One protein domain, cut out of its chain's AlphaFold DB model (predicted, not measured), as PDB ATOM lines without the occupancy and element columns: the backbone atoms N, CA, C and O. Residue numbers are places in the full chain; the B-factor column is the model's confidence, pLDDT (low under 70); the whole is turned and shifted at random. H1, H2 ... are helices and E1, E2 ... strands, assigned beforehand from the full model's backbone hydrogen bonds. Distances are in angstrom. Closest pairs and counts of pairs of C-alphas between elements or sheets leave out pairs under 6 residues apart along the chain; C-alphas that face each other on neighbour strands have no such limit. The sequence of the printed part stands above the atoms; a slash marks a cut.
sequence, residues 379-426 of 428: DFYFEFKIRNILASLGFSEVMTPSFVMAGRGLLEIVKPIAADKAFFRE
ATOM      1  N   ASP A 379       4.023   4.756  30.657       95.56
ATOM      2  CA  ASP A 379       4.119   6.127  31.167       95.56
ATOM      3  C   ASP A 379       5.577   6.547  31.365       95.56
ATOM      4  O   ASP A 379       5.979   7.583  30.851       95.56
ATOM      5  N   PHE A 380       6.404   5.687  31.970       94.38
ATOM      6  CA  PHE A 380       7.844   5.930  32.110       94.38
ATOM      7  C   PHE A 380       8.535   6.070  30.747       94.38
ATOM      8  O   PHE A 380       9.337   6.979  30.533       94.38
ATOM      9  N   TYR A 381       8.206   5.184  29.800       94.88
ATOM     10  CA  TYR A 381       8.766   5.242  28.449       94.88
ATOM     11  C   TYR A 381       8.429   6.566  27.751       94.88
ATOM     12  O   TYR A 381       9.310   7.208  27.174       94.88
ATOM     13  N   PHE A 382       7.162   6.986  27.799       96.50
ATOM     14  CA  PHE A 382       6.723   8.215  27.147       96.50
ATOM     15  C   PHE A 382       7.205   9.467  27.874       96.50
ATOM     16  O   PHE A 382       7.634  10.395  27.197       96.50
ATOM     17  N   GLU A 383       7.225   9.488  29.206       96.12
ATOM     18  CA  GLU A 383       7.805  10.580  29.994       96.12
ATOM     19  C   GLU A 383       9.276  10.796  29.615       96.12
ATOM     20  O   GLU A 383       9.677  11.902  29.248       96.12
ATOM     21  N   PHE A 384      10.070   9.720  29.597       95.69
ATOM     22  CA  PHE A 384      11.471   9.775  29.189       95.69
ATOM     23  C   PHE A 384      11.631  10.234  27.734       95.69
ATOM     24  O   PHE A 384      12.505  11.043  27.416       95.69
ATOM     25  N   LYS A 385      10.769   9.755  26.830       96.69
ATOM     26  CA  LYS A 385      10.776  10.174  25.425       96.69
ATOM     27  C   LYS A 385      10.450  11.664  25.274       96.69
ATOM     28  O   LYS A 385      11.145  12.348  24.527       96.69
ATOM     29  N   ILE A 386       9.441  12.170  25.983       97.12
ATOM     30  CA  ILE A 386       9.042  13.584  25.968       97.12
ATOM     31  C   ILE A 386      10.170  14.458  26.521       97.12
ATOM     32  O   ILE A 386      10.527  15.442  25.878       97.12
ATOM     33  N   ARG A 387      10.792  14.068  27.641       96.50
ATOM     34  CA  ARG A 387      11.945  14.778  28.220       96.50
ATOM     35  C   ARG A 387      13.084  14.935  27.205       96.50
ATOM     36  O   ARG A 387      13.590  16.038  27.025       96.50
ATOM     37  N   ASN A 388      13.435  13.866  26.486       97.12
ATOM     38  CA  ASN A 388      14.480  13.914  25.455       97.12
ATOM     39  C   ASN A 388      14.107  14.797  24.255       97.12
ATOM     40  O   ASN A 388      14.975  15.468  23.700       97.12
ATOM     41  N   ILE A 389      12.830  14.811  23.855       97.94
ATOM     42  CA  ILE A 389      12.342  15.710  22.799       97.94
ATOM     43  C   ILE A 389      12.437  17.170  23.259       97.94
ATOM     44  O   ILE A 389      12.916  18.014  22.513       97.94
ATOM     45  N   LEU A 390      12.024  17.487  24.488       97.75
ATOM     46  CA  LEU A 390      12.142  18.845  25.026       97.75
ATOM     47  C   LEU A 390      13.611  19.288  25.101       97.75
ATOM     48  O   LEU A 390      13.937  20.398  24.686       97.75
ATOM     49  N   ALA A 391      14.506  18.402  25.538       97.44
ATOM     50  CA  ALA A 391      15.940  18.676  25.564       97.44
ATOM     51  C   ALA A 391      16.511  18.955  24.160       97.44
ATOM     52  O   ALA A 391      17.279  19.901  23.989       97.44
ATOM     53  N   SER A 392      16.110  18.193  23.132       97.62
ATOM     54  CA  SER A 392      16.589  18.415  21.756       97.62
ATOM     55  C   SER A 392      16.061  19.706  21.124       97.62
ATOM     56  O   SER A 392      16.689  20.241  20.211       97.62
ATOM     57  N   LEU A 393      14.947  20.236  21.634       98.12
ATOM     58  CA  LEU A 393      14.396  21.541  21.263       98.12
ATOM     59  C   LEU A 393      15.040  22.715  22.027       98.12
ATOM     60  O   LEU A 393      14.647  23.860  21.815       98.12
ATOM     61  N   GLY A 394      16.020  22.455  22.899       97.94
ATOM     62  CA  GLY A 394      16.745  23.481  23.652       97.94
ATOM     63  C   GLY A 394      16.135  23.845  25.010       97.94
ATOM     64  O   GLY A 394      16.573  24.818  25.622       97.94
ATOM     65  N   PHE A 395      15.148  23.090  25.508       97.88
ATOM     66  CA  PHE A 395      14.634  23.275  26.868       97.88
ATOM     67  C   PHE A 395      15.584  22.668  27.910       97.88
ATOM     68  O   PHE A 395      16.258  21.672  27.659       97.88
ATOM     69  N   SER A 396      15.598  23.254  29.109       96.81
ATOM     70  CA  SER A 396      16.298  22.715  30.281       96.81
ATOM     71  C   SER A 396      15.291  22.178  31.290       96.81
ATOM     72  O   SER A 396      14.311  22.852  31.605       96.81
ATOM     73  N   GLU A 397      15.533  20.976  31.808       95.62
ATOM     74  CA  GLU A 397      14.734  20.428  32.903       95.62
ATOM     75  C   GLU A 397      15.058  21.166  34.208       95.62
ATOM     76  O   GLU A 397      16.223  21.411  34.529       95.62
ATOM     77  N   VAL A 398      14.018  21.519  34.963       96.12
ATOM     78  CA  VAL A 398      14.142  22.158  36.275       96.12
ATOM     79  C   VAL A 398      13.340  21.384  37.311       96.12
ATOM     80  O   VAL A 398      12.231  20.926  37.043       96.12
ATOM     81  N   MET A 399      13.887  21.272  38.520       94.50
ATOM     82  CA  MET A 399      13.183  20.732  39.682       94.50
ATOM     83  C   MET A 399      12.996  21.852  40.702       94.50
ATOM     84  O   MET A 399      13.928  22.236  41.406       94.50
ATOM     85  N   THR A 400      11.789  22.410  40.753       92.12
ATOM     86  CA  THR A 400      11.432  23.489  41.683       92.12
ATOM     87  C   THR A 400      10.806  22.926  42.966       92.12
ATOM     88  O   THR A 400      10.239  21.827  42.932       92.12
ATOM     89  N   PRO A 401      10.878  23.645  44.104       90.44
ATOM     90  CA  PRO A 401      10.266  23.200  45.353       90.44
ATOM     91  C   PRO A 401       8.767  22.909  45.211       90.44
ATOM     92  O   PRO A 401       8.029  23.675  44.591       90.44
ATOM     93  N   SER A 402       8.304  21.830  45.845       92.94
ATOM     94  CA  SER A 402       6.872  21.493  45.912       92.94
ATOM     95  C   SER A 402       6.079  22.424  46.832       92.94
ATOM     96  O   SER A 402       4.856  22.490  46.720       92.94
ATOM     97  N   PHE A 403       6.764  23.132  47.737       93.38
ATOM     98  CA  PHE A 403       6.159  24.062  48.684       93.38
ATOM     99  C   PHE A 403       6.500  25.511  48.352       93.38
ATOM    100  O   PHE A 403       7.653  25.840  48.064       93.38
ATOM    101  N   VAL A 404       5.483  26.361  48.424       91.81
ATOM    102  CA  VAL A 404       5.482  27.766  48.027       91.81
ATOM    103  C   VAL A 404       4.869  28.641  49.123       91.81
ATOM    104  O   VAL A 404       4.368  28.156  50.142       91.81
ATOM    105  N   MET A 405       4.940  29.952  48.918       90.75
ATOM    106  CA  MET A 405       4.423  30.948  49.853       90.75
ATOM    107  C   MET A 405       2.891  30.968  49.894       90.75
ATOM    108  O   MET A 405       2.215  30.491  48.977       90.75
ATOM    109  N   ALA A 406       2.351  31.588  50.944       81.88
ATOM    110  CA  ALA A 406       0.921  31.841  51.084       81.88
ATOM    111  C   ALA A 406       0.335  32.527  49.836       81.88
ATOM    112  O   ALA A 406       0.949  33.421  49.252       81.88
ATOM    113  N   GLY A 407      -0.854  32.085  49.421       81.94
ATOM    114  CA  GLY A 407      -1.538  32.587  48.224       81.94
ATOM    115  C   GLY A 407      -1.095  31.952  46.899       81.94
ATOM    116  O   GLY A 407      -1.635  32.320  45.862       81.94
ATOM    117  N   ARG A 408      -0.140  31.006  46.909       81.38
ATOM    118  CA  ARG A 408       0.280  30.230  45.720       81.38
ATOM    119  C   ARG A 408       0.079  28.714  45.852       81.38
ATOM    120  O   ARG A 408       0.513  27.959  44.986       81.38
ATOM    121  N   GLY A 409      -0.540  28.264  46.940       83.62
ATOM    122  CA  GLY A 409      -0.796  26.853  47.198       83.62
ATOM    123  C   GLY A 409      -2.015  26.642  48.092       83.62
ATOM    124  O   GLY A 409      -2.491  27.582  48.729       83.62
ATOM    125  N   LEU A 410      -2.512  25.405  48.124       85.50
ATOM    126  CA  LEU A 410      -3.790  25.050  48.763       85.50
ATOM    127  C   LEU A 410      -3.651  24.512  50.180       85.50
ATOM    128  O   LEU A 410      -4.514  24.741  51.022       85.50
ATOM    129  N   LEU A 411      -2.599  23.729  50.414       91.19
ATOM    130  CA  LEU A 411      -2.462  22.929  51.625       91.19
ATOM    131  C   LEU A 411      -1.301  23.450  52.452       91.19
ATOM    132  O   LEU A 411      -0.144  23.281  52.063       91.19
ATOM    133  N   GLU A 412      -1.630  24.073  53.578       92.50
ATOM    134  CA  GLU A 412      -0.657  24.564  54.545       92.50
ATOM    135  C   GLU A 412      -0.106  23.423  55.408       92.50
ATOM    136  O   GLU A 412      -0.852  22.583  55.919       92.50
ATOM    137  N   ILE A 413       1.210  23.404  55.613       92.38
ATOM    138  CA  ILE A 413       1.853  22.508  56.576       92.38
ATOM    139  C   ILE A 413       1.867  23.178  57.955       92.38
ATOM    140  O   ILE A 413       2.340  24.299  58.094       92.38
ATOM    141  N   VAL A 414       1.459  22.453  59.000       91.12
ATOM    142  CA  VAL A 414       1.353  22.962  60.388       91.12
ATOM    143  C   VAL A 414       2.674  23.520  60.950       91.12
ATOM    144  O   VAL A 414       2.666  24.406  61.801       91.12
ATOM    145  N   LYS A 415       3.822  22.983  60.517       89.00
ATOM    146  CA  LYS A 415       5.164  23.414  60.945       89.00
ATOM    147  C   LYS A 415       6.076  23.553  59.725       89.00
ATOM    148  O   LYS A 415       6.844  22.631  59.443       89.00
ATOM    149  N   PRO A 416       5.963  24.650  58.962       89.88
ATOM    150  CA  PRO A 416       6.739  24.813  57.745       89.88
ATOM    151  C   PRO A 416       8.209  25.087  58.078       89.88
ATOM    152  O   PRO A 416       8.523  25.732  59.077       89.88
ATOM    153  N   ILE A 417       9.120  24.607  57.225       88.12
ATOM    154  CA  ILE A 417      10.568  24.844  57.379       88.12
ATOM    155  C   ILE A 417      10.890  26.341  57.245       88.12
ATOM    156  O   ILE A 417      11.797  26.845  57.901       88.12
ATOM    157  N   ALA A 418      10.140  27.048  56.398       88.94
ATOM    158  CA  ALA A 418      10.234  28.486  56.198       88.94
ATOM    159  C   ALA A 418       8.852  29.057  55.848       88.94
ATOM    160  O   ALA A 418       8.027  28.368  55.245       88.94
ATOM    161  N   ALA A 419       8.603  30.317  56.211       86.69
ATOM    162  CA  ALA A 419       7.307  30.970  56.000       86.69
ATOM    163  C   ALA A 419       6.917  31.083  54.510       86.69
ATOM    164  O   ALA A 419       5.738  31.068  54.167       86.69
ATOM    165  N   ASP A 420       7.901  31.145  53.614       88.94
ATOM    166  CA  ASP A 420       7.727  31.189  52.159       88.94
ATOM    167  C   ASP A 420       7.604  29.796  51.508       88.94
ATOM    168  O   ASP A 420       7.510  29.691  50.287       88.94
ATOM    169  N   LYS A 421       7.589  28.724  52.311       91.81
ATOM    170  CA  LYS A 421       7.471  27.320  51.880       91.81
ATOM    171  C   LYS A 421       6.431  26.573  52.713       91.81
ATOM    172  O   LYS A 421       6.653  25.437  53.135       91.81
ATOM    173  N   ALA A 422       5.317  27.238  52.988       93.50
ATOM    174  CA  ALA A 422       4.277  26.706  53.854       93.50
ATOM    175  C   ALA A 422       3.165  25.964  53.104       93.50
ATOM    176  O   ALA A 422       2.478  25.163  53.725       93.50
ATOM    177  N   PHE A 423       3.005  26.175  51.793       94.00
ATOM    178  CA  PHE A 423       1.844  25.693  51.039       94.00
ATOM    179  C   PHE A 423       2.234  24.758  49.901       94.00
ATOM    180  O   PHE A 423       3.156  25.061  49.154       94.00
ATOM    181  N   PHE A 424       1.534  23.639  49.719       94.12
ATOM    182  CA  PHE A 424       1.748  22.763  48.560       94.12
ATOM    183  C   PHE A 424       1.271  23.443  47.266       94.12
ATOM    184  O   PHE A 424       0.139  23.931  47.209       94.12
ATOM    185  N   ARG A 425       2.131  23.483  46.240       92.12
ATOM    186  CA  ARG A 425       1.852  24.150  44.956       92.12
ATOM    187  C   ARG A 425       0.709  23.479  44.188       92.12
ATOM    188  O   ARG A 425       0.607  22.255  44.166       92.12
ATOM    189  N   GLU A 426      -0.099  24.277  43.499       90.44
ATOM    190  CA  GLU A 426      -1.151  23.777  42.594       90.44
ATOM    191  C   GLU A 426      -0.642  23.502  41.174       90.44
ATOM    192  O   GLU A 426      -1.199  22.678  40.452       90.44
TER     193      GLU A 426
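What this domain is: This is residues 379 to 426 of the 428 residues of the protein "Phenylalanine--tRNA ligase subunit beta" of Candidatus Taylorbacteria bacterium (UniProt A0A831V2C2). A lone helix, H1, is at one end and a small head is at the other, where the hairpin E1 and E2 is wrapped by loops; an outstretched piece of chain, about residues 395 to 402, runs between them. H1 is set crosswise to the long axis, and residues 379 to 386 and 389 to 394 stand free. The printed part has 48 residues, with one named helix and two named strands in the order H1, E1, E2; the sheet, E1 - E2, is antiparallel. The class is mixed, helices and strands, though under half of the residues are in named elements. The whole is extended, with a radius of gyration of the C-alphas of 15.3 A and spans of 40 by 22 by 17 A.

How they stand to each other: H1, residues 379 to 392, has every O i to N i+4 pair within hydrogen-bond range. A long link of 16 residues joins it to E1, residues 409 to 412. H1 is apart from E2, residues 423 to 425. E1 and E2 form a hairpin, antiparallel at 146 degrees between their directions. The C-alphas of Gly 409 and Arg 425, 4.4 A apart, face each other. N 424 and O 411 are within hydrogen-bond range at 2.9 A, as are N 410 and O 424 at 3.2 A. Residues 403 to 404 form a short antiparallel pairing with residues 423 to 424 of E2.

Where its parts are: H1 begins at C-alpha 379 (4.119, 6.127, 31.167) and ends at C-alpha 392 (16.589, 18.415, 21.756), 19.9 A away. E1 measures 7.7 A from C-alpha 409 to C-alpha 412. E2 measures 6.3 A and ends at C-alpha 425 (1.852, 24.150, 44.956).

The domain as a whole: The two C-alphas farthest apart, those of Ser 392 and Val 414, are 41.8 A apart. The printed part has no cut. The link from E1 to E2, 10 residues, is short. Mean pLDDT of the printed part is 92.7, and no printed residue is under 70.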